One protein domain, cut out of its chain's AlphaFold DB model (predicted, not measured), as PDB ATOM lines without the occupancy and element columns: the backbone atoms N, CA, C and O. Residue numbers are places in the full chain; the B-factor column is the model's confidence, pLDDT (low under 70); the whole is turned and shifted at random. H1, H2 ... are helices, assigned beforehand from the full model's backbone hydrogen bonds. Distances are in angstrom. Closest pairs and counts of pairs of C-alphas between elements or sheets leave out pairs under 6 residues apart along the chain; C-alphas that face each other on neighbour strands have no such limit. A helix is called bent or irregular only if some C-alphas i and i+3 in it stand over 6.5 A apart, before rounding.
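This is residues 2 to 167 of the 701 residues of an uncharacterized protein of Anaerolineales bacterium (UniProt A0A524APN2). The longest helix, H6, crosses one side of a cluster of helices gathered round H3, with H1, H2, H5, H8 and H9 about that core helix. At one end of the longest axis H10 and H11 meet near their ends and make a column; at the other end lies H7, with residues 79 to 86 sticking out as the free part of an arm. The printed part has 166 residues with eleven named helices, H1 to H11 in order along the chain, and no named strand: the class is all helix. The whole is compact, with a radius of gyration of the C-alphas of 17.3 A, and spans 51 by 38 by 37 A.

Find C-alpha 57 at (38.004, 31.333, -42.553); from there H6, residues 57 to 73, runs 24.7 A to C-alpha 73 at (16.268, 42.074, -47.462). Before it in the chain come H1, residues 2 to 10, H2, residues 15 to 23, H3, residues 29 to 41 and 18.9 A long, H4, residues 43 to 46, and H5, residues 48 to 54. H5 is irregular: C-alphas 49 and 52 are 7.6 A apart. After H6 look for H7, residues 84 to 94 and 14.9 A long, H8, residues 97 to 100, H9, residues 103 to 113 and 15.5 A long, and H10, residues 116 to 127 and 16.4 A long. H11, residues 144 to 159, runs 22.5 A and ends at C-alpha 159 at (38.471, 30.594, -28.960).

Start at H6, which is close to but not clearly touching H3, about perpendicular at 77 degrees; their closest C-alphas, those of Gly 33 and Asp 63, are 7.3 A apart. With residues 67 to 70 alone H6 touches H8, where the C-alphas of Val 67 and Arg 100 come closest, at 6.3 A. H3 is the hub, touching six helices. H2 and H3 form a helical hairpin at a shallow tilt of 17 degrees, opposite ways; H3 touches H2 with residues 31 to 35 alone, closest at the C-alphas of Phe 19 and Leu 35, 7.3 A. With residues 34 to 38 alone H3 touches H1, at a steep tilt of 41 degrees, the same way, closest at the C-alphas of Glu 2 and Ile 34, 5.8 A. H3 and H4 only just touch, and only at the corner, with the C-alphas of Ser 39 and Cys 46 closest at 5.0 A. H5 and H3 touch at a steep tilt of 40 degrees, opposite ways, closest at the C-alphas of Val 36 and Leu 50, 7.3 A. Farther out, H9 and H10 form a helical hairpin at a steep tilt of 41 degrees, with the C-alphas of Leu 111 and Lys 119 closest at 4.9 A; H10 touches H9 with residues 118 to 123 alone. H10 and H11 form another, at a shallow tilt of 28 degrees, opposite ways; H10 touches H11 with residues 126 to 127 alone, and H11 touches H10 with residues 154 to 159 alone, closest at the C-alphas of Leu 127 and Ala 158, 4.6 A. H7 touches no helix. In H1, H2, H3, H7, H9, H10 and H11 every O i to N i+4 pair is within hydrogen-bond range; H6 has 11 of 13, H5 has 1 of 3 with 3 of 4 O i to N i+3 pairs, and H4 and H8 are too short for an O i to N i+4 pair.

The two C-alphas farthest apart are those of Ser 82 and Ala 164, at 53.1 A. The printed part has no cut. The link from H10 to H11, residues 128 to 143, is long, and the link from H6 to H7 is short but not tight. The mean pLDDT of the printed part is 87.4, and the model's confidence is under 70 at residues 71 to 84 and 86 to 87.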
ATOM      1  N   GLU A   2      18.567  25.460 -54.000       87.88
ATOM      2  CA  GLU A   2      18.369  25.138 -52.569       87.88
ATOM      3  C   GLU A   2      17.195  24.171 -52.319       87.88
ATOM      4  O   GLU A   2      17.382  23.123 -51.716       87.88
ATOM      5  N   LYS A   3      16.011  24.454 -52.885       86.81
ATOM      6  CA  LYS A   3      14.851  23.546 -52.815       86.81
ATOM      7  C   LYS A   3      15.144  22.132 -53.327       86.81
ATOM      8  O   LYS A   3      14.763  21.161 -52.693       86.81
ATOM      9  N   TRP A   4      15.847  22.034 -54.452       92.50
ATOM     10  CA  TRP A   4      16.218  20.746 -55.035       92.50
ATOM     11  C   TRP A   4      17.167  19.966 -54.115       92.50
ATOM     12  O   TRP A   4      16.995  18.765 -53.947       92.50
ATOM     13  N   LEU A   5      18.120  20.641 -53.462       93.19
ATOM     14  CA  LEU A   5      18.995  20.003 -52.476       93.19
ATOM     15  C   LEU A   5      18.204  19.463 -51.283       93.19
ATOM     16  O   LEU A   5      18.446  18.327 -50.890       93.19
ATOM     17  N   TYR A   6      17.228  20.213 -50.757       90.50
ATOM     18  CA  TYR A   6      16.341  19.697 -49.706       90.50
ATOM     19  C   TYR A   6      15.633  18.417 -50.141       90.50
ATOM     20  O   TYR A   6      15.696  17.422 -49.429       90.50
ATOM     21  N   GLU A   7      15.045  18.411 -51.336       91.81
ATOM     22  CA  GLU A   7      14.337  17.244 -51.867       91.81
ATOM     23  C   GLU A   7      15.265  16.026 -52.026       91.81
ATOM     24  O   GLU A   7      14.857  14.902 -51.738       91.81
ATOM     25  N   GLN A   8      16.524  16.222 -52.436       94.94
ATOM     26  CA  GLN A   8      17.496  15.126 -52.530       94.94
ATOM     27  C   GLN A   8      17.871  14.558 -51.154       94.94
ATOM     28  O   GLN A   8      17.924  13.333 -51.001       94.94
ATOM     29  N   ILE A   9      18.111  15.425 -50.167       93.56
ATOM     30  CA  ILE A   9      18.441  15.026 -48.791       93.56
ATOM     31  C   ILE A   9      17.254  14.303 -48.143       93.56
ATOM     32  O   ILE A   9      17.420  13.217 -47.595       93.56
ATOM     33  N   GLU A  10      16.044  14.844 -48.283       91.56
ATOM     34  CA  GLU A  10      14.802  14.243 -47.773       91.56
ATOM     35  C   GLU A  10      14.480  12.904 -48.464       91.56
ATOM     36  O   GLU A  10      13.887  12.016 -47.852       91.56
ATOM     37  N   SER A  11      14.941  12.709 -49.704       92.94
ATOM     38  CA  SER A  11      14.856  11.427 -50.425       92.94
ATOM     39  C   SER A  11      15.929  10.406 -50.008       92.94
ATOM     40  O   SER A  11      15.991   9.318 -50.583       92.94
ATOM     41  N   GLY A  12      16.784  10.730 -49.032       93.19
ATOM     42  CA  GLY A  12      17.820   9.834 -48.506       93.19
ATOM     43  C   GLY A  12      19.124   9.822 -49.307       93.19
ATOM     44  O   GLY A  12      19.914   8.885 -49.175       93.19
ATOM     45  N   THR A  13      19.365  10.831 -50.150       94.31
ATOM     46  CA  THR A  13      20.649  10.965 -50.856       94.31
ATOM     47  C   THR A  13      21.762  11.266 -49.859       94.31
ATOM     48  O   THR A  13      21.595  12.093 -48.966       94.31
ATOM     49  N   GLU A  14      22.915  10.618 -50.023       95.31
ATOM     50  CA  GLU A  14      24.053  10.795 -49.120       95.31
ATOM     51  C   GLU A  14      24.632  12.227 -49.239       95.31
ATOM     52  O   GLU A  14      25.067  12.612 -50.335       95.31
ATOM     53  N   PRO A  15      24.629  13.027 -48.151       93.06
ATOM     54  CA  PRO A  15      24.945  14.455 -48.207       93.06
ATOM     55  C   PRO A  15      26.358  14.766 -48.702       93.06
ATOM     56  O   PRO A  15      26.537  15.714 -49.464       93.06
ATOM     57  N   THR A  16      27.359  13.959 -48.340       91.00
ATOM     58  CA  THR A  16      28.766  14.195 -48.709       91.00
ATOM     59  C   THR A  16      28.974  14.056 -50.210       91.00
ATOM     60  O   THR A  16      29.568  14.932 -50.840       91.00
ATOM     61  N   LYS A  17      28.448  12.993 -50.827       93.12
ATOM     62  CA  LYS A  17      28.456  12.810 -52.286       93.12
ATOM     63  C   LYS A  17      27.729  13.938 -52.995       93.12
ATOM     64  O   LYS A  17      28.246  14.450 -53.985       93.12
ATOM     65  N   LEU A  18      26.563  14.334 -52.484       93.56
ATOM     66  CA  LEU A  18      25.769  15.402 -53.077       93.56
ATOM     67  C   LEU A  18      26.503  16.749 -53.012       93.56
ATOM     68  O   LEU A  18      26.597  17.448 -54.018       93.56
ATOM     69  N   PHE A  19      27.074  17.097 -51.859       94.12
ATOM     70  CA  PHE A  19      27.810  18.347 -51.669       94.12
ATOM     71  C   PHE A  19      29.081  18.363 -52.510       94.12
ATOM     72  O   PHE A  19      29.338  19.351 -53.191       94.12
ATOM     73  N   ASN A  20      29.822  17.253 -52.553       89.75
ATOM     74  CA  ASN A  20      30.990  17.117 -53.421       89.75
ATOM     75  C   ASN A  20      30.620  17.261 -54.899       89.75
ATOM     76  O   ASN A  20      31.349  17.910 -55.638       89.75
ATOM     77  N   GLN A  21      29.483  16.714 -55.334       91.19
ATOM     78  CA  GLN A  21      29.002  16.871 -56.707       91.19
ATOM     79  C   GLN A  21      28.650  18.329 -57.032       91.19
ATOM     80  O   GLN A  21      28.923  18.788 -58.137       91.19
ATOM     81  N   VAL A  22      28.035  19.051 -56.094       90.06
ATOM     82  CA  VAL A  22      27.643  20.455 -56.287       90.06
ATOM     83  C   VAL A  22      28.831  21.415 -56.180       90.06
ATOM     84  O   VAL A  22      28.854  22.441 -56.860       90.06
ATOM     85  N   LEU A  23      29.809  21.103 -55.329       88.25
ATOM     86  CA  LEU A  23      31.030  21.890 -55.168       88.25
ATOM     87  C   LEU A  23      32.066  21.604 -56.254       88.25
ATOM     88  O   LEU A  23      32.872  22.489 -56.541       88.25
ATOM     89  N   ALA A  24      32.052  20.410 -56.853       85.81
ATOM     90  CA  ALA A  24      32.954  20.061 -57.942       85.81
ATOM     91  C   ALA A  24      32.862  21.110 -59.060       85.81
ATOM     92  O   ALA A  24      31.782  21.405 -59.571       85.81
ATOM     93  N   ASP A  25      34.010  21.702 -59.394       80.94
ATOM     94  CA  ASP A  25      34.185  22.736 -60.422       80.94
ATOM     95  C   ASP A  25      33.417  24.057 -60.197       80.94
ATOM     96  O   ASP A  25      33.399  24.930 -61.068       80.94
ATOM     97  N   SER A  26      32.818  24.258 -59.018       87.44
ATOM     98  CA  SER A  26      32.114  25.499 -58.688       87.44
ATOM     99  C   SER A  26      33.075  26.577 -58.186       87.44
ATOM    100  O   SER A  26      33.831  26.382 -57.237       87.44
ATOM    101  N   THR A  27      32.989  27.767 -58.779       88.62
ATOM    102  CA  THR A  27      33.682  28.989 -58.325       88.62
ATOM    103  C   THR A  27      32.727  29.993 -57.668       88.62
ATOM    104  O   THR A  27      33.095  31.140 -57.415       88.62
ATOM    105  N   SER A  28      31.481  29.584 -57.400       90.44
ATOM    106  CA  SER A  28      30.414  30.473 -56.936       90.44
ATOM    107  C   SER A  28      30.268  30.469 -55.415       90.44
ATOM    108  O   SER A  28      29.867  29.467 -54.817       90.44
ATOM    109  N   LEU A  29      30.485  31.630 -54.790       88.56
ATOM    110  CA  LEU A  29      30.224  31.844 -53.360       88.56
ATOM    111  C   LEU A  29      28.748  31.602 -52.998       88.56
ATOM    112  O   LEU A  29      28.446  31.100 -51.917       88.56
ATOM    113  N   SER A  30      27.823  31.887 -53.918       89.31
ATOM    114  CA  SER A  30      26.391  31.652 -53.711       89.31
ATOM    115  C   SER A  30      26.064  30.167 -53.555       89.31
ATOM    116  O   SER A  30      25.175  29.815 -52.786       89.31
ATOM    117  N   VAL A  31      26.792  29.285 -54.253       92.12
ATOM    118  CA  VAL A  31      26.624  27.832 -54.102       92.12
ATOM    119  C   VAL A  31      27.053  27.395 -52.703       92.12
ATOM    120  O   VAL A  31      26.309  26.663 -52.057       92.12
ATOM    121  N   ALA A  32      28.175  27.909 -52.190       91.88
ATOM    122  CA  ALA A  32      28.584  27.655 -50.809       91.88
ATOM    123  C   ALA A  32      27.518  28.139 -49.808       91.88
ATOM    124  O   ALA A  32      27.108  27.368 -48.947       91.88
ATOM    125  N   GLY A  33      26.984  29.357 -49.970       91.75
ATOM    126  CA  GLY A  33      25.913  29.884 -49.110       91.75
ATOM    127  C   GLY A  33      24.618  29.052 -49.130       91.75
ATOM    128  O   GLY A  33      23.948  28.919 -48.103       91.75
ATOM    129  N   ILE A  34      24.284  28.441 -50.274       91.69
ATOM    130  CA  ILE A  34      23.165  27.491 -50.384       91.69
ATOM    131  C   ILE A  34      23.452  26.225 -49.572       91.69
ATOM    132  O   ILE A  34      22.581  25.785 -48.829       91.69
ATOM    133  N   LEU A  35      24.656  25.653 -49.676       94.75
ATOM    134  CA  LEU A  35      25.028  24.459 -48.909       94.75
ATOM    135  C   LEU A  35      25.030  24.730 -47.404       94.75
ATOM    136  O   LEU A  35      24.510  23.913 -46.650       94.75
ATOM    137  N   VAL A  36      25.513  25.903 -46.980       94.31
ATOM    138  CA  VAL A  36      25.399  26.362 -45.587       94.31
ATOM    139  C   VAL A  36      23.939  26.383 -45.147       94.31
ATOM    140  O   VAL A  36      23.602  25.780 -44.135       94.31
ATOM    141  N   SER A  37      23.057  27.017 -45.925       91.69
ATOM    142  CA  SER A  37      21.625  27.098 -45.597       91.69
ATOM    143  C   SER A  37      20.985  25.708 -45.495       91.69
ATOM    144  O   SER A  37      20.228  25.444 -44.560       91.69
ATOM    145  N   VAL A  38      21.354  24.792 -46.401       93.88
ATOM    146  CA  VAL A  38      20.875  23.406 -46.382       93.88
ATOM    147  C   VAL A  38      21.345  22.666 -45.132       93.88
ATOM    148  O   VAL A  38      20.539  22.005 -44.472       93.88
ATOM    149  N   SER A  39      22.619  22.812 -44.769       95.19
ATOM    150  CA  SER A  39      23.175  22.226 -43.550       95.19
ATOM    151  C   SER A  39      22.600  22.845 -42.278       95.19
ATOM    152  O   SER A  39      22.442  22.127 -41.302       95.19
ATOM    153  N   LEU A  40      22.221  24.126 -42.259       93.50
ATOM    154  CA  LEU A  40      21.558  24.726 -41.091       93.50
ATOM    155  C   LEU A  40      20.174  24.112 -40.835       93.50
ATOM    156  O   LEU A  40      19.790  23.941 -39.679       93.50
ATOM    157  N   LYS A  41      19.438  23.741 -41.891       92.44
ATOM    158  CA  LYS A  41      18.158  23.023 -41.761       92.44
ATOM    159  C   LYS A  41      18.356  21.550 -41.375       92.44
ATOM    160  O   LYS A  41      17.596  21.032 -40.562       92.44
ATOM    161  N   HIS A  42      19.360  20.886 -41.949       92.56
ATOM    162  CA  HIS A  42      19.639  19.452 -41.775       92.56
ATOM    163  C   HIS A  42      20.989  19.227 -41.081       92.56
ATOM    164  O   HIS A  42      21.895  18.592 -41.619       92.56
ATOM    165  N   MET A  43      21.157  19.819 -39.897       91.25
ATOM    166  CA  MET A  43      22.465  19.928 -39.237       91.25
ATOM    167  C   MET A  43      23.074  18.575 -38.864       91.25
ATOM    168  O   MET A  43      24.287  18.403 -38.976       91.25
ATOM    169  N   LYS A  44      22.240  17.600 -38.481       90.75
ATOM    170  CA  LYS A  44      22.692  16.254 -38.101       90.75
ATOM    171  C   LYS A  44      23.146  15.445 -39.310       90.75
ATOM    172  O   LYS A  44      24.125  14.715 -39.229       90.75
ATOM    173  N   GLU A  45      22.417  15.561 -40.413       91.81
ATOM    174  CA  GLU A  45      22.634  14.774 -41.621       91.81
ATOM    175  C   GLU A  45      23.747  15.379 -42.486       91.81
ATOM    176  O   GLU A  45      24.603  14.661 -42.994       91.81
ATOM    177  N   CYS A  46      23.760  16.706 -42.634       93.56
ATOM    178  CA  CYS A  46      24.612  17.421 -43.588       93.56
ATOM    179  C   CYS A  46      25.797  18.155 -42.942       93.56
ATOM    180  O   CYS A  46      26.574  18.784 -43.663       93.56
ATOM    181  N   GLY A  47      25.927  18.147 -41.611       91.19
ATOM    182  CA  GLY A  47      26.958  18.910 -40.905       91.19
ATOM    183  C   GLY A  47      28.374  18.536 -41.347       91.19
ATOM    184  O   GLY A  47      29.125  19.398 -41.801       91.19
ATOM    185  N   GLU A  48      28.723  17.247 -41.296       94.56
ATOM    186  CA  GLU A  48      30.070  16.771 -41.656       94.56
ATOM    187  C   GLU A  48      30.396  16.993 -43.145       94.56
ATOM    188  O   GLU A  48      31.530  17.325 -43.489       94.56
ATOM    189  N   ALA A  49      29.394  16.926 -44.031       94.75
ATOM    190  CA  ALA A  49      29.562  17.213 -45.460       94.75
ATOM    191  C   ALA A  49      30.011  18.664 -45.737       94.75
ATOM    192  O   ALA A  49      30.552  18.958 -46.805       94.75
ATOM    193  N   LEU A  50      29.820  19.576 -44.775       95.19
ATOM    194  CA  LEU A  50      30.211  20.982 -44.869       95.19
ATOM    195  C   LEU A  50      31.659  21.246 -44.407       95.19
ATOM    196  O   LEU A  50      32.132  22.382 -44.495       95.19
ATOM    197  N   LEU A  51      32.400  20.230 -43.950       94.62
ATOM    198  CA  LEU A  51      33.765  20.386 -43.429       94.62
ATOM    199  C   LEU A  51      34.734  21.137 -44.379       94.62
ATOM    200  O   LEU A  51      35.491  21.986 -43.897       94.62
ATOM    201  N   PRO A  52      34.700  20.949 -45.720       92.88
ATOM    202  CA  PRO A  52      35.533  21.734 -46.639       92.88
ATOM    203  C   PRO A  52      35.276  23.249 -46.591       92.88
ATOM    204  O   PRO A  52      36.183  24.032 -46.855       92.88
ATOM    205  N   ILE A  53      34.055  23.667 -46.241       95.00
ATOM    206  CA  ILE A  53      33.674  25.077 -46.067       95.00
ATOM    207  C   ILE A  53      34.035  25.547 -44.652       95.00
ATOM    208  O   ILE A  53      34.640  26.606 -44.491       95.00
ATOM    209  N   LEU A  54      33.734  24.741 -43.627       96.19
ATOM    210  CA  LEU A  54      33.988  25.080 -42.220       96.19
ATOM    211  C   LEU A  54      35.474  25.245 -41.892       96.19
ATOM    212  O   LEU A  54      35.819  25.993 -40.983       96.19
ATOM    213  N   THR A  55      36.364  24.596 -42.638       96.38
ATOM    214  CA  THR A  55      37.819  24.695 -42.438       96.38
ATOM    215  C   THR A  55      38.463  25.921 -43.097       96.38
ATOM    216  O   THR A  55      39.676  26.094 -42.985       96.38
ATOM    217  N   GLN A  56      37.691  26.786 -43.770       96.06
ATOM    218  CA  GLN A  56      38.213  27.969 -44.463       96.06
ATOM    219  C   GLN A  56      37.655  29.263 -43.852       96.06
ATOM    220  O   GLN A  56      36.456  29.521 -43.977       96.06
ATOM    221  N   PRO A  57      38.488  30.151 -43.274       95.31
ATOM    222  CA  PRO A  57      38.004  31.333 -42.553       95.31
ATOM    223  C   PRO A  57      37.256  32.336 -43.447       95.31
ATOM    224  O   PRO A  57      36.416  33.092 -42.963       95.31
ATOM    225  N   ALA A  58      37.503  32.333 -44.761       94.19
ATOM    226  CA  ALA A  58      36.817  33.214 -45.709       94.19
ATOM    227  C   ALA A  58      35.293  33.007 -45.726       94.19
ATOM    228  O   ALA A  58      34.548  33.985 -45.809       94.19
ATOM    229  N   PHE A  59      34.818  31.764 -45.591       95.06
ATOM    230  CA  PHE A  59      33.379  31.489 -45.571       95.06
ATOM    231  C   PHE A  59      32.718  31.959 -44.277       95.06
ATOM    232  O   PHE A  59      31.609  32.475 -44.333       95.06
ATOM    233  N   TRP A  60      33.409  31.883 -43.140       94.25
ATOM    234  CA  TRP A  60      32.913  32.400 -41.859       94.25
ATOM    235  C   TRP A  60      32.677  33.906 -41.893       94.25
ATOM    236  O   TRP A  60      31.714  34.410 -41.322       94.25
ATOM    237  N   VAL A  61      33.562  34.629 -42.578       90.56
ATOM    238  CA  VAL A  61      33.411  36.068 -42.783       90.56
ATOM    239  C   VAL A  61      32.284  36.366 -43.774       90.56
ATOM    240  O   VAL A  61      31.475  37.256 -43.524       90.56
ATOM    241  N   ALA A  62      32.211  35.627 -44.885       91.00
ATOM    242  CA  ALA A  62      31.157  35.805 -45.881       91.00
ATOM    243  C   ALA A  62      29.754  35.492 -45.324       91.00
ATOM    244  O   ALA A  62      28.774  36.113 -45.738       91.00
ATOM    245  N   ASP A  63      29.650  34.568 -44.368       92.50
ATOM    246  CA  ASP A  63      28.382  34.165 -43.759       92.50
ATOM    247  C   ASP A  63      27.716  35.287 -42.949       92.50
ATOM    248  O   ASP A  63      26.491  35.390 -42.945       92.50
ATOM    249  N   ILE A  64      28.500  36.205 -42.369       85.94
ATOM    250  CA  ILE A  64      27.970  37.409 -41.704       85.94
ATOM    251  C   ILE A  64      27.134  38.229 -42.694       85.94
ATOM    252  O   ILE A  64      26.025  38.658 -42.377       85.94
ATOM    253  N   CYS A  65      27.629  38.395 -43.924       81.88
ATOM    254  CA  CYS A  65      26.896  39.096 -44.973       81.88
ATOM    255  C   CYS A  65      25.627  38.341 -45.381       81.88
ATOM    256  O   CYS A  65      24.619  38.987 -45.655       81.88
ATOM    257  N   ARG A  66      25.642  36.998 -45.394       87.00
ATOM    258  CA  ARG A  66      24.439  36.190 -45.672       87.00
ATOM    259  C   ARG A  66      23.352  36.456 -44.627       87.00
ATOM    260  O   ARG A  66      22.203  36.681 -44.997       87.00
ATOM    261  N   VAL A  67      23.711  36.438 -43.344       83.31
ATOM    262  CA  VAL A  67      22.765  36.662 -42.239       83.31
ATOM    263  C   VAL A  67      22.242  38.100 -42.263       83.31
ATOM    264  O   VAL A  67      21.031  38.308 -42.248       83.31
ATOM    265  N   ALA A  68      23.126  39.089 -42.421       76.69
ATOM    266  CA  ALA A  68      22.734  40.497 -42.507       76.69
ATOM    267  C   ALA A  68      21.826  40.784 -43.716       76.69
ATOM    268  O   ALA A  68      20.854  41.526 -43.604       76.69
ATOM    269  N   GLN A  69      22.099  40.176 -44.878       72.31
ATOM    270  CA  GLN A  69      21.224  40.289 -46.050       72.31
ATOM    271  C   GLN A  69      19.841  39.697 -45.790       72.31
ATOM    272  O   GLN A  69      18.859  40.251 -46.270       72.31
ATOM    273  N   TYR A  70      19.739  38.607 -45.035       71.50
ATOM    274  CA  TYR A  70      18.446  38.030 -44.690       71.50
ATOM    275  C   TYR A  70      17.618  38.972 -43.806       71.50
ATOM    276  O   TYR A  70      16.439  39.178 -44.074       71.50
ATOM    277  N   GLU A  71      18.234  39.608 -42.809       65.62
ATOM    278  CA  GLU A  71      17.546  40.573 -41.942       65.62
ATOM    279  C   GLU A  71      17.167  41.869 -42.671       65.62
ATOM    280  O   GLU A  71      16.084  42.411 -42.453       65.62
ATOM    281  N   LEU A  72      18.038  42.357 -43.561       60.22
ATOM    282  CA  LEU A  72      17.835  43.617 -44.281       60.22
ATOM    283  C   LEU A  72      16.973  43.477 -45.542       60.22
ATOM    284  O   LEU A  72      16.357  44.457 -45.959       60.22
ATOM    285  N   MET A  73      16.952  42.302 -46.180       56.41
ATOM    286  CA  MET A  73      16.268  42.074 -47.462       56.41
ATOM    287  C   MET A  73      15.045  41.160 -47.377       56.41
ATOM    288  O   MET A  73      14.411  40.949 -48.414       56.41
ATOM    289  N   ALA A  74      14.670  40.659 -46.193       54.59
ATOM    290  CA  ALA A  74      13.387  39.981 -46.005       54.59
ATOM    291  C   ALA A  74      12.247  40.870 -46.543       54.59
ATOM    292  O   ALA A  74      12.039  41.991 -46.076       54.59
ATOM    293  N   GLY A  75      11.548  40.395 -47.579       50.78
ATOM    294  CA  GLY A  75      10.479  41.138 -48.254       50.78
ATOM    295  C   GLY A  75      10.887  42.090 -49.393       50.78
ATOM    296  O   GLY A  75      10.004  42.523 -50.131       50.78
ATOM    297  N   LEU A  76      12.177  42.391 -49.611       46.38
ATOM    298  CA  LEU A  76      12.634  43.257 -50.722       46.38
ATOM    299  C   LEU A  76      12.840  42.500 -52.048       46.38
ATOM    300  O   LEU A  76      12.830  43.117 -53.113       46.38
ATOM    301  N   GLY A  77      12.990  41.172 -52.006       44.88
ATOM    302  CA  GLY A  77      13.092  40.305 -53.191       44.88
ATOM    303  C   GLY A  77      11.756  40.024 -53.895       44.88
ATOM    304  O   GLY A  77      11.726  39.331 -54.913       44.88
ATOM    305  N   ILE A  78      10.648  40.558 -53.373       53.38
ATOM    306  CA  ILE A  78       9.287  40.303 -53.853       53.38
ATOM    307  C   ILE A  78       8.974  41.232 -55.037       53.38
ATOM    308  O   ILE A  78       8.237  42.207 -54.913       53.38
ATOM    309  N   ILE A  79       9.555  40.948 -56.207       42.81
ATOM    310  CA  ILE A  79       9.259  41.665 -57.456       42.81
ATOM    311  C   ILE A  79       8.708  40.662 -58.479       42.81
ATOM    312  O   ILE A  79       9.432  39.788 -58.943       42.81
ATOM    313  N   ASN A  80       7.432  40.841 -58.853       45.91
ATOM    314  CA  ASN A  80       6.642  40.058 -59.822       45.91
ATOM    315  C   ASN A  80       6.340  38.592 -59.452       45.91
ATOM    316  O   ASN A  80       7.034  37.674 -59.885       45.91
ATOM    317  N   PHE A  81       5.196  38.362 -58.796       52.19
ATOM    318  CA  PHE A  81       4.601  37.026 -58.665       52.19
ATOM    319  C   PHE A  81       3.210  36.962 -59.291       52.19
ATOM    320  O   PHE A  81       2.474  37.947 -59.302       52.19
ATOM    321  N   SER A  82       2.862  35.789 -59.825       48.94
ATOM    322  CA  SER A  82       1.598  35.545 -60.523       48.94
ATOM    323  C   SER A  82       0.476  35.029 -59.611       48.94
ATOM    324  O   SER A  82      -0.665  34.975 -60.065       48.94
ATOM    325  N   SER A  83       0.753  34.668 -58.345       68.19
ATOM    326  CA  SER A  83      -0.282  34.268 -57.374       68.19
ATOM    327  C   SER A  83       0.112  34.437 -55.895       68.19
ATOM    328  O   SER A  83       1.285  34.395 -55.526       68.19
ATOM    329  N   GLU A  84      -0.898  34.570 -55.030       68.50
ATOM    330  CA  GLU A  84      -0.773  34.687 -53.567       68.50
ATOM    331  C   GLU A  84      -0.183  33.423 -52.912       68.50
ATOM    332  O   GLU A  84       0.625  33.510 -51.992       68.50
ATOM    333  N   ALA A  85      -0.481  32.236 -53.449       73.00
ATOM    334  CA  ALA A  85       0.080  30.975 -52.955       73.00
ATOM    335  C   ALA A  85       1.602  30.869 -53.170       73.00
ATOM    336  O   ALA A  85       2.314  30.286 -52.349       73.00
ATOM    337  N   GLN A  86       2.122  31.435 -54.265       67.62
ATOM    338  CA  GLN A  86       3.568  31.506 -54.495       67.62
ATOM    339  C   GLN A  86       4.236  32.469 -53.513       67.62
ATOM    340  O   GLN A  86       5.294  32.150 -52.976       67.62
ATOM    341  N   LEU A  87       3.592  33.605 -53.244       69.62
ATOM    342  CA  LEU A  87       4.063  34.597 -52.285       69.62
ATOM    343  C   LEU A  87       4.126  34.024 -50.862       69.62
ATOM    344  O   LEU A  87       5.139  34.194 -50.190       69.62
ATOM    345  N   GLU A  88       3.102  33.290 -50.425       75.12
ATOM    346  CA  GLU A  88       3.074  32.689 -49.085       75.12
ATOM    347  C   GLU A  88       4.095  31.551 -48.931       75.12
ATOM    348  O   GLU A  88       4.784  31.434 -47.916       75.12
ATOM    349  N   SER A  89       4.281  30.751 -49.984       74.25
ATOM    350  CA  SER A  89       5.349  29.750 -50.034       74.25
ATOM    351  C   SER A  89       6.730  30.405 -49.901       74.25
ATOM    352  O   SER A  89       7.539  29.969 -49.090       74.25
ATOM    353  N   ILE A  90       6.986  31.511 -50.606       71.69
ATOM    354  CA  ILE A  90       8.262  32.234 -50.502       71.69
ATOM    355  C   ILE A  90       8.424  32.870 -49.120       71.69
ATOM    356  O   ILE A  90       9.477  32.703 -48.519       71.69
ATOM    357  N   ARG A  91       7.386  33.513 -48.570       74.19
ATOM    358  CA  ARG A  91       7.418  34.096 -47.217       74.19
ATOM    359  C   ARG A  91       7.715  33.059 -46.145       74.19
ATOM    360  O   ARG A  91       8.568  33.289 -45.295       74.19
ATOM    361  N   SER A  92       7.063  31.899 -46.198       80.25
ATOM    362  CA  SER A  92       7.334  30.825 -45.235       80.25
ATOM    363  C   SER A  92       8.784  30.327 -45.320       80.25
ATOM    364  O   SER A  92       9.386  29.994 -44.299       80.25
ATOM    365  N   TRP A  93       9.390  30.354 -46.512       76.62
ATOM    366  CA  TRP A  93      10.806  30.029 -46.715       76.62
ATOM    367  C   TRP A  93      11.745  31.153 -46.261       76.62
ATOM    368  O   TRP A  93      12.764  30.865 -45.634       76.62
ATOM    369  N   GLU A  94      11.401  32.410 -46.550       75.12
ATOM    370  CA  GLU A  94      12.100  33.636 -46.136       75.12
ATOM    371  C   GLU A  94      11.956  33.953 -44.645       75.12
ATOM    372  O   GLU A  94      12.581  34.891 -44.160       75.12
ATOM    373  N   HIS A  95      11.125  33.220 -43.909       80.56
ATOM    374  CA  HIS A  95      10.965  33.376 -42.464       80.56
ATOM    375  C   HIS A  95      11.320  32.112 -41.685       80.56
ATOM    376  O   HIS A  95      11.135  32.061 -40.467       80.56
ATOM    377  N   ALA A  96      11.871  31.103 -42.357       83.75
ATOM    378  CA  ALA A  96      12.281  29.879 -41.699       83.75
ATOM    379  C   ALA A  96      13.344  30.164 -40.621       83.75
ATOM    380  O   ALA A  96      14.329  30.870 -40.856       83.75
ATOM    381  N   SER A  97      13.144  29.606 -39.425       84.31
ATOM    382  CA  SER A  97      13.956  29.901 -38.235       84.31
ATOM    383  C   SER A  97      15.442  29.594 -38.432       84.31
ATOM    384  O   SER A  97      16.284  30.384 -38.012       84.31
ATOM    385  N   TYR A  98      15.767  28.508 -39.143       87.12
ATOM    386  CA  TYR A  98      17.148  28.075 -39.386       87.12
ATOM    387  C   TYR A  98      17.986  29.081 -40.187       87.12
ATOM    388  O   TYR A  98      19.210  29.055 -40.106       87.12
ATOM    389  N   ARG A  99      17.364  29.992 -40.948       85.00
ATOM    390  CA  ARG A  99      18.096  30.987 -41.752       85.00
ATOM    391  C   ARG A  99      18.758  32.079 -40.912       85.00
ATOM    392  O   ARG A  99      19.680  32.726 -41.406       85.00
ATOM    393  N   ARG A 100      18.308  32.255 -39.662       84.44
ATOM    394  CA  ARG A 100      18.901  33.182 -38.682       84.44
ATOM    395  C   ARG A 100      20.180  32.635 -38.047       84.44
ATOM    396  O   ARG A 100      20.937  33.401 -37.464       84.44
ATOM    397  N   PHE A 101      20.422  31.331 -38.153       90.06
ATOM    398  CA  PHE A 101      21.651  30.722 -37.657       90.06
ATOM    399  C   PHE A 101      22.828  31.020 -38.591       90.06
ATOM    400  O   PHE A 101      22.644  31.270 -39.788       90.06
ATOM    401  N   GLN A 102      24.038  30.992 -38.035       92.12
ATOM    402  CA  GLN A 102      25.290  31.202 -38.767       92.12
ATOM    403  C   GLN A 102      26.128  29.913 -38.802       92.12
ATOM    404  O   GLN A 102      25.807  28.915 -38.154       92.12
ATOM    405  N   LEU A 103      27.205  29.927 -39.588       94.19
ATOM    406  CA  LEU A 103      28.154  28.817 -39.734       94.19
ATOM    407  C   LEU A 103      28.729  28.313 -38.402       94.19
ATOM    408  O   LEU A 103      29.010  27.121 -38.266       94.19
ATOM    409  N   ASP A 104      28.882  29.204 -37.425       91.56
ATOM    410  CA  ASP A 104      29.346  28.880 -36.077       91.56
ATOM    411  C   ASP A 104      28.449  27.856 -35.371       91.56
ATOM    412  O   ASP A 104      28.970  26.959 -34.715       91.56
ATOM    413  N   HIS A 105      27.134  27.899 -35.590       92.81
ATOM    414  CA  HIS A 105      26.191  26.942 -35.012       92.81
ATOM    415  C   HIS A 105      26.466  25.515 -35.513       92.81
ATOM    416  O   HIS A 105      26.417  24.560 -34.739       92.81
ATOM    417  N   ILE A 106      26.808  25.358 -36.800       94.88
ATOM    418  CA  ILE A 106      27.178  24.049 -37.367       94.88
ATOM    419  C   ILE A 106      28.520  23.597 -36.796       94.88
ATOM    420  O   ILE A 106      28.663  22.442 -36.399       94.88
ATOM    421  N   ALA A 107      29.504  24.495 -36.735       95.81
ATOM    422  CA  ALA A 107      30.818  24.163 -36.204       95.81
ATOM    423  C   ALA A 107      30.750  23.715 -34.735       95.81
ATOM    424  O   ALA A 107      31.298  22.672 -34.388       95.81
ATOM    425  N   GLN A 108      30.029  24.460 -33.894       93.56
ATOM    426  CA  GLN A 108      29.806  24.120 -32.489       93.56
ATOM    427  C   GLN A 108      29.096  22.771 -32.349       93.56
ATOM    428  O   GLN A 108      29.523  21.939 -31.549       93.56
ATOM    429  N   HIS A 109      28.068  22.515 -33.168       93.69
ATOM    430  CA  HIS A 109      27.401  21.216 -33.203       93.69
ATOM    431  C   HIS A 109      28.401  20.086 -33.482       93.69
ATOM    432  O   HIS A 109      28.496  19.145 -32.697       93.69
ATOM    433  N   LEU A 110      29.214  20.208 -34.536       96.00
ATOM    434  CA  LEU A 110      30.192  19.184 -34.914       96.00
ATOM    435  C   LEU A 110      31.315  18.995 -33.889       96.00
ATOM    436  O   LEU A 110      31.739  17.861 -33.667       96.00
ATOM    437  N   LEU A 111      31.772  20.060 -33.227       95.94
ATOM    438  CA  LEU A 111      32.771  19.955 -32.158       95.94
ATOM    439  C   LEU A 111      32.263  19.124 -30.967       95.94
ATOM    440  O   LEU A 111      33.061  18.486 -30.281       95.94
ATOM    441  N   VAL A 112      30.946  19.073 -30.748       93.38
ATOM    442  CA  VAL A 112      30.324  18.281 -29.676       93.38
ATOM    443  C   VAL A 112      29.927  16.884 -30.161       93.38
ATOM    444  O   VAL A 112      30.273  15.883 -29.525       93.38
ATOM    445  N   THR A 113      29.220  16.786 -31.288       94.44
ATOM    446  CA  THR A 113      28.543  15.552 -31.726       94.44
ATOM    447  C   THR A 113      29.205  14.847 -32.903       94.44
ATOM    448  O   THR A 113      28.840  13.709 -33.187       94.44
ATOM    449  N   GLY A 114      30.155  15.492 -33.582       93.00
ATOM    450  CA  GLY A 114      30.840  14.923 -34.740       93.00
ATOM    451  C   GLY A 114      31.730  13.730 -34.391       93.00
ATOM    452  O   GLY A 114      32.033  13.453 -33.224       93.00
ATOM    453  N   THR A 115      32.175  13.036 -35.432       95.44
ATOM    454  CA  THR A 115      33.224  12.012 -35.332       95.44
ATOM    455  C   THR A 115      34.528  12.593 -34.773       95.44
ATOM    456  O   THR A 115      34.816  13.775 -34.959       95.44
ATOM    457  N   ASP A 116      35.350  11.772 -34.109       95.69
ATOM    458  CA  ASP A 116      36.631  12.228 -33.539       95.69
ATOM    459  C   ASP A 116      37.548  12.850 -34.607       95.69
ATOM    460  O   ASP A 116      38.186  13.873 -34.370       95.69
ATOM    461  N   GLU A 117      37.548  12.289 -35.822       96.50
ATOM    462  CA  GLU A 117      38.273  12.844 -36.969       96.50
ATOM    463  C   GLU A 117      37.758  14.236 -37.363       96.50
ATOM    464  O   GLU A 117      38.554  15.154 -37.589       96.50
ATOM    465  N   THR A 118      36.435  14.420 -37.408       95.88
ATOM    466  CA  THR A 118      35.820  15.715 -37.726       95.88
ATOM    467  C   THR A 118      36.124  16.749 -36.649       95.88
ATOM    468  O   THR A 118      36.516  17.871 -36.978       95.88
ATOM    469  N   LYS A 119      36.009  16.369 -35.371       97.06
ATOM    470  CA  LYS A 119      36.326  17.230 -34.224       97.06
ATOM    471  C   LYS A 119      37.764  17.724 -34.283       97.06
ATOM    472  O   LYS A 119      37.991  18.930 -34.242       97.06
ATOM    473  N   GLU A 120      38.724  16.816 -34.449       97.06
ATOM    474  CA  GLU A 120      40.145  17.169 -34.522       97.06
ATOM    475  C   GLU A 120      40.473  18.009 -35.762       97.06
ATOM    476  O   GLU A 120      41.218  18.990 -35.674       97.06
ATOM    477  N   THR A 121      39.881  17.681 -36.914       97.62
ATOM    478  CA  THR A 121      40.076  18.451 -38.152       97.62
ATOM    479  C   THR A 121      39.568  19.882 -38.001       97.62
ATOM    480  O   THR A 121      40.283  20.832 -38.333       97.62
ATOM    481  N   LEU A 122      38.354  20.045 -37.475       97.00
ATOM    482  CA  LEU A 122      37.726  21.346 -37.291       97.00
ATOM    483  C   LEU A 122      38.441  22.169 -36.214       97.00
ATOM    484  O   LEU A 122      38.775  23.327 -36.467       97.00
ATOM    485  N   LYS A 123      38.771  21.555 -35.069       97.50
ATOM    486  CA  LYS A 123      39.560  22.172 -33.993       97.50
ATOM    487  C   LYS A 123      40.884  22.713 -34.522       97.50
ATOM    488  O   LYS A 123      41.195  23.890 -34.344       97.50
ATOM    489  N   LYS A 124      41.648  21.880 -35.237       97.56
ATOM    490  CA  LYS A 124      42.932  22.281 -35.829       97.56
ATOM    491  C   LYS A 124      42.773  23.415 -36.842       97.56
ATOM    492  O   LYS A 124      43.597  24.327 -36.859       97.56
ATOM    493  N   ALA A 125      41.741  23.360 -37.684       97.56
ATOM    494  CA  ALA A 125      41.483  24.405 -38.666       97.56
ATOM    495  C   ALA A 125      41.163  25.743 -37.984       97.56
ATOM    496  O   ALA A 125      41.850  26.726 -38.261       97.56
ATOM    497  N   MET A 126      40.206  25.764 -37.050       97.12
ATOM    498  CA  MET A 126      39.788  26.976 -36.333       97.12
ATOM    499  C   MET A 126      40.944  27.625 -35.564       97.12
ATOM    500  O   MET A 126      41.116  28.840 -35.642       97.12
ATOM    501  N   LEU A 127      41.796  26.827 -34.907       96.19
ATOM    502  CA  LEU A 127      42.995  27.329 -34.223       96.19
ATOM    503  C   LEU A 127      44.004  27.996 -35.173       96.19
ATOM    504  O   LEU A 127      44.752  28.865 -34.742       96.19
ATOM    505  N   SER A 128      44.020  27.622 -36.458       97.00
ATOM    506  CA  SER A 128      44.934  28.189 -37.464       97.00
ATOM    507  C   SER A 128      44.403  29.442 -38.172       97.00
ATOM    508  O   SER A 128      45.116  30.047 -38.972       97.00
ATOM    509  N   PHE A 129      43.153  29.845 -37.923       96.62
ATOM    510  CA  PHE A 129      42.547  30.995 -38.602       96.62
ATOM    511  C   PHE A 129      43.284  32.322 -38.363       96.62
ATOM    512  O   PHE A 129      43.445  33.062 -39.336       96.62
ATOM    513  N   PRO A 130      43.769  32.642 -37.144       95.38
ATOM    514  CA  PRO A 130      44.526  33.874 -36.904       95.38
ATOM    515  C   PRO A 130      45.800  33.992 -37.751       95.38
ATOM    516  O   PRO A 130      46.190  35.101 -38.109       95.38
ATOM    517  N   ASP A 131      46.408  32.866 -38.139       95.94
ATOM    518  CA  ASP A 131      47.612  32.841 -38.981       95.94
ATOM    519  C   ASP A 131      47.314  33.175 -40.453       95.94
ATOM    520  O   ASP A 131      48.223  33.464 -41.236       95.94
ATOM    521  N   ARG A 132      46.042  33.075 -40.864       93.38
ATOM    522  CA  ARG A 132      45.590  33.222 -42.256       93.38
ATOM    523  C   ARG A 132      44.274  34.005 -42.333       93.38
ATOM    524  O   ARG A 132      43.270  33.458 -42.804       93.38
ATOM    525  N   PRO A 133      44.253  35.277 -41.895       93.94
ATOM    526  CA  PRO A 133      43.051  36.095 -41.972       93.94
ATOM    527  C   PRO A 133      42.603  36.242 -43.439       93.94
ATOM    528  O   PRO A 133      43.438  36.484 -44.316       93.94
ATOM    529  N   PRO A 134      41.304  36.079 -43.738       94.44
ATOM    530  CA  PRO A 134      40.813  36.111 -45.109       94.44
ATOM    531  C   PRO A 134      40.621  37.550 -45.605       94.44
ATOM    532  O   PRO A 134      40.021  38.384 -44.924       94.44
ATOM    533  N   PHE A 135      41.062  37.805 -46.837       93.00
ATOM    534  CA  PHE A 135      40.835  39.049 -47.575       93.00
ATOM    535  C   PHE A 135      40.189  38.717 -48.923       93.00
ATOM    536  O   PHE A 135      40.641  37.808 -49.621       93.00
ATOM    537  N   PHE A 136      39.128  39.434 -49.281       89.94
ATOM    538  CA  PHE A 136      38.417  39.280 -50.552       89.94
ATOM    539  C   PHE A 136      39.026  40.141 -51.658       89.94
ATOM    540  O   PHE A 136      38.907  39.797 -52.834       89.94
ATOM    541  N   PHE A 137      39.708  41.226 -51.285       91.94
ATOM    542  CA  PHE A 137      40.392  42.121 -52.216       91.94
ATOM    543  C   PHE A 137      41.825  42.403 -51.760       91.94
ATOM    544  O   PHE A 137      42.132  42.381 -50.567       91.94
ATOM    545  N   ALA A 138      42.718  42.683 -52.710       91.56
ATOM    546  CA  ALA A 138      44.135  42.914 -52.419       91.56
ATOM    547  C   ALA A 138      44.360  44.184 -51.578       91.56
ATOM    548  O   ALA A 138      45.300  44.262 -50.787       91.56
ATOM    549  N   GLU A 139      43.481  45.171 -51.734       92.44
ATOM    550  CA  GLU A 139      43.492  46.446 -51.024       92.44
ATOM    551  C   GLU A 139      43.123  46.282 -49.544       92.44
ATOM    552  O   GLU A 139      43.628  47.023 -48.702       92.44
ATOM    553  N   GLU A 140      42.296  45.286 -49.196       90.75
ATOM    554  CA  GLU A 140      41.901  45.033 -47.804       90.75
ATOM    555  C   GLU A 140      43.113  44.687 -46.931       90.75
ATOM    556  O   GLU A 140      43.213  45.166 -45.804       90.75
ATOM    557  N   ALA A 141      44.072  43.932 -47.476       91.50
ATOM    558  CA  ALA A 141      45.307  43.566 -46.781       91.50
ATOM    559  C   ALA A 141      46.231  44.770 -46.501       91.50
ATOM    560  O   ALA A 141      47.145  44.673 -45.685       91.50
ATOM    561  N   GLN A 142      46.004  45.908 -47.168       91.81
ATOM    562  CA  GLN A 142      46.749  47.152 -46.946       91.81
ATOM    563  C   GLN A 142      46.080  48.050 -45.894       91.81
ATOM    564  O   GLN A 142      46.716  48.963 -45.364       91.81
ATOM    565  N   SER A 143      44.808  47.800 -45.570       91.19
ATOM    566  CA  SER A 143      44.078  48.552 -44.555       91.19
ATOM    567  C   SER A 143      44.332  47.966 -43.170       91.19
ATOM    568  O   SER A 143      43.820  46.904 -42.823       91.19
ATOM    569  N   SER A 144      45.098  48.688 -42.348       87.50
ATOM    570  CA  SER A 144      45.362  48.292 -40.955       87.50
ATOM    571  C   SER A 144      44.083  48.044 -40.141       87.50
ATOM    572  O   SER A 144      44.058  47.143 -39.305       87.50
ATOM    573  N   GLU A 145      43.005  48.779 -40.424       82.88
ATOM    574  CA  GLU A 145      41.699  48.594 -39.794       82.88
ATOM    575  C   GLU A 145      41.053  47.263 -40.195       82.88
ATOM    576  O   GLU A 145      40.654  46.489 -39.324       82.88
ATOM    577  N   ILE A 146      40.996  46.963 -41.499       85.56
ATOM    578  CA  ILE A 146      40.378  45.728 -42.002       85.56
ATOM    579  C   ILE A 146      41.184  44.513 -41.542       85.56
ATOM    580  O   ILE A 146      40.604  43.542 -41.060       85.56
ATOM    581  N   VAL A 147      42.518  44.573 -41.616       91.06
ATOM    582  CA  VAL A 147      43.408  43.516 -41.106       91.06
ATOM    583  C   VAL A 147      43.121  43.232 -39.632       91.06
ATOM    584  O   VAL A 147      42.944  42.074 -39.254       91.06
ATOM    585  N   ARG A 148      43.010  44.279 -38.807       87.69
ATOM    586  CA  ARG A 148      42.703  44.156 -37.378       87.69
ATOM    587  C   ARG A 148      41.325  43.537 -37.129       87.69
ATOM    588  O   ARG A 148      41.225  42.622 -36.319       87.69
ATOM    589  N   GLN A 149      40.287  43.968 -37.851       86.38
ATOM    590  CA  GLN A 149      38.935  43.396 -37.745       86.38
ATOM    591  C   GLN A 149      38.895  41.913 -38.151       86.38
ATOM    592  O   GLN A 149      38.267  41.097 -37.474       86.38
ATOM    593  N   ARG A 150      39.587  41.541 -39.241       90.94
ATOM    594  CA  ARG A 150      39.696  40.143 -39.692       90.94
ATOM    595  C   ARG A 150      40.427  39.287 -38.665       90.94
ATOM    596  O   ARG A 150      39.940  38.209 -38.334       90.94
ATOM    597  N   LEU A 151      41.537  39.788 -38.122       92.31
ATOM    598  CA  LEU A 151      42.297  39.091 -37.090       92.31
ATOM    599  C   LEU A 151      41.468  38.897 -35.815       92.31
ATOM    600  O   LEU A 151      41.383  37.769 -35.339       92.31
ATOM    601  N   LYS A 152      40.778  39.944 -35.331       89.94
ATOM    602  CA  LYS A 152      39.853  39.849 -34.187       89.94
ATOM    603  C   LYS A 152      38.836  38.736 -34.390       89.94
ATOM    604  O   LYS A 152      38.647  37.896 -33.515       89.94
ATOM    605  N   ARG A 153      38.188  38.703 -35.559       89.88
ATOM    606  CA  ARG A 153      37.183  37.679 -35.865       89.88
ATOM    607  C   ARG A 153      37.794  36.278 -35.895       89.88
ATOM    608  O   ARG A 153      37.190  35.362 -35.350       89.88
ATOM    609  N   CYS A 154      38.965  36.104 -36.501       94.19
ATOM    610  CA  CYS A 154      39.660  34.817 -36.527       94.19
ATOM    611  C   CYS A 154      40.084  34.351 -35.126       94.19
ATOM    612  O   CYS A 154      39.907  33.179 -34.814       94.19
ATOM    613  N   GLU A 155      40.587  35.250 -34.277       92.88
ATOM    614  CA  GLU A 155      40.954  34.955 -32.883       92.88
ATOM    615  C   GLU A 155      39.718  34.600 -32.041       92.88
ATOM    616  O   GLU A 155      39.744  33.627 -31.289       92.88
ATOM    617  N   TYR A 156      38.603  35.307 -32.243       90.19
ATOM    618  CA  TYR A 156      37.323  34.959 -31.628       90.19
ATOM    619  C   TYR A 156      36.846  33.567 -32.062       90.19
ATOM    620  O   TYR A 156      36.512  32.743 -31.217       90.19
ATOM    621  N   ILE A 157      36.872  33.248 -33.361       92.56
ATOM    622  CA  ILE A 157      36.503  31.907 -33.849       92.56
ATOM    623  C   ILE A 157      37.450  30.837 -33.283       92.56
ATOM    624  O   ILE A 157      36.993  29.768 -32.892       92.56
ATOM    625  N   ALA A 158      38.751  31.116 -33.185       94.25
ATOM    626  CA  ALA A 158      39.716  30.187 -32.604       94.25
ATOM    627  C   ALA A 158      39.414  29.870 -31.127       94.25
ATOM    628  O   ALA A 158      39.601  28.728 -30.712       94.25
ATOM    629  N   SER A 159      38.880  30.828 -30.357       92.25
ATOM    630  CA  SER A 159      38.471  30.594 -28.960       92.25
ATOM    631  C   SER A 159      37.327  29.578 -28.816       92.25
ATOM    632  O   SER A 159      37.199  28.928 -27.785       92.25
ATOM    633  N   TRP A 160      36.545  29.358 -29.877       93.06
ATOM    634  CA  TRP A 160      35.493  28.342 -29.913       93.06
ATOM    635  C   TRP A 160      35.997  26.932 -30.246       93.06
ATOM    636  O   TRP A 160      35.223  25.984 -30.154       93.06
ATOM    637  N   ALA A 161      37.265  26.764 -30.635       94.62
ATOM    638  CA  ALA A 161      37.772  25.508 -31.190       94.62
ATOM    639  C   ALA A 161      37.819  24.338 -30.189       94.62
ATOM    640  O   ALA A 161      37.895  23.184 -30.611       94.62
ATOM    641  N   ASP A 162      37.802  24.614 -28.881       93.06
ATOM    642  CA  ASP A 162      37.849  23.589 -27.837       93.06
ATOM    643  C   ASP A 162      36.629  23.664 -26.904       93.06
ATOM    644  O   ASP A 162      36.587  24.537 -26.032       93.06
ATOM    645  N   PRO A 163      35.664  22.731 -27.019       91.69
ATOM    646  CA  PRO A 163      34.507  22.671 -26.128       91.69
ATOM    647  C   PRO A 163      34.841  22.572 -24.641       91.69
ATOM    648  O   PRO A 163      34.035  22.975 -23.808       91.69
ATOM    649  N   ALA A 164      36.029  22.072 -24.288       90.12
ATOM    650  CA  ALA A 164      36.472  22.013 -22.895       90.12
ATOM    651  C   ALA A 164      36.728  23.401 -22.278       90.12
ATOM    652  O   ALA A 164      36.855  23.512 -21.062       90.12
ATOM    653  N   THR A 165      36.818  24.442 -23.110       88.38
ATOM    654  CA  THR A 165      37.059  25.833 -22.703       88.38
ATOM    655  C   THR A 165      35.797  26.693 -22.748       88.38
ATOM    656  O   THR A 165      35.877  27.911 -22.624       88.38
ATOM    657  N   TRP A 166      34.624  26.093 -22.965       92.31
ATOM    658  CA  TRP A 166      33.371  26.839 -23.012       92.31
ATOM    659  C   TRP A 166      32.798  27.043 -21.609       92.31
ATOM    660  O   TRP A 166      32.723  26.114 -20.804       92.31
ATOM    661  N   ASN A 167      32.334  28.259 -21.351       87.75
ATOM    662  CA  ASN A 167      31.492  28.571 -20.210       87.75
ATOM    663  C   ASN A 167      30.049  28.222 -20.578       87.75
ATOM    664  O   ASN A 167      29.554  28.654 -21.617       87.75
TER     665      ASN A 167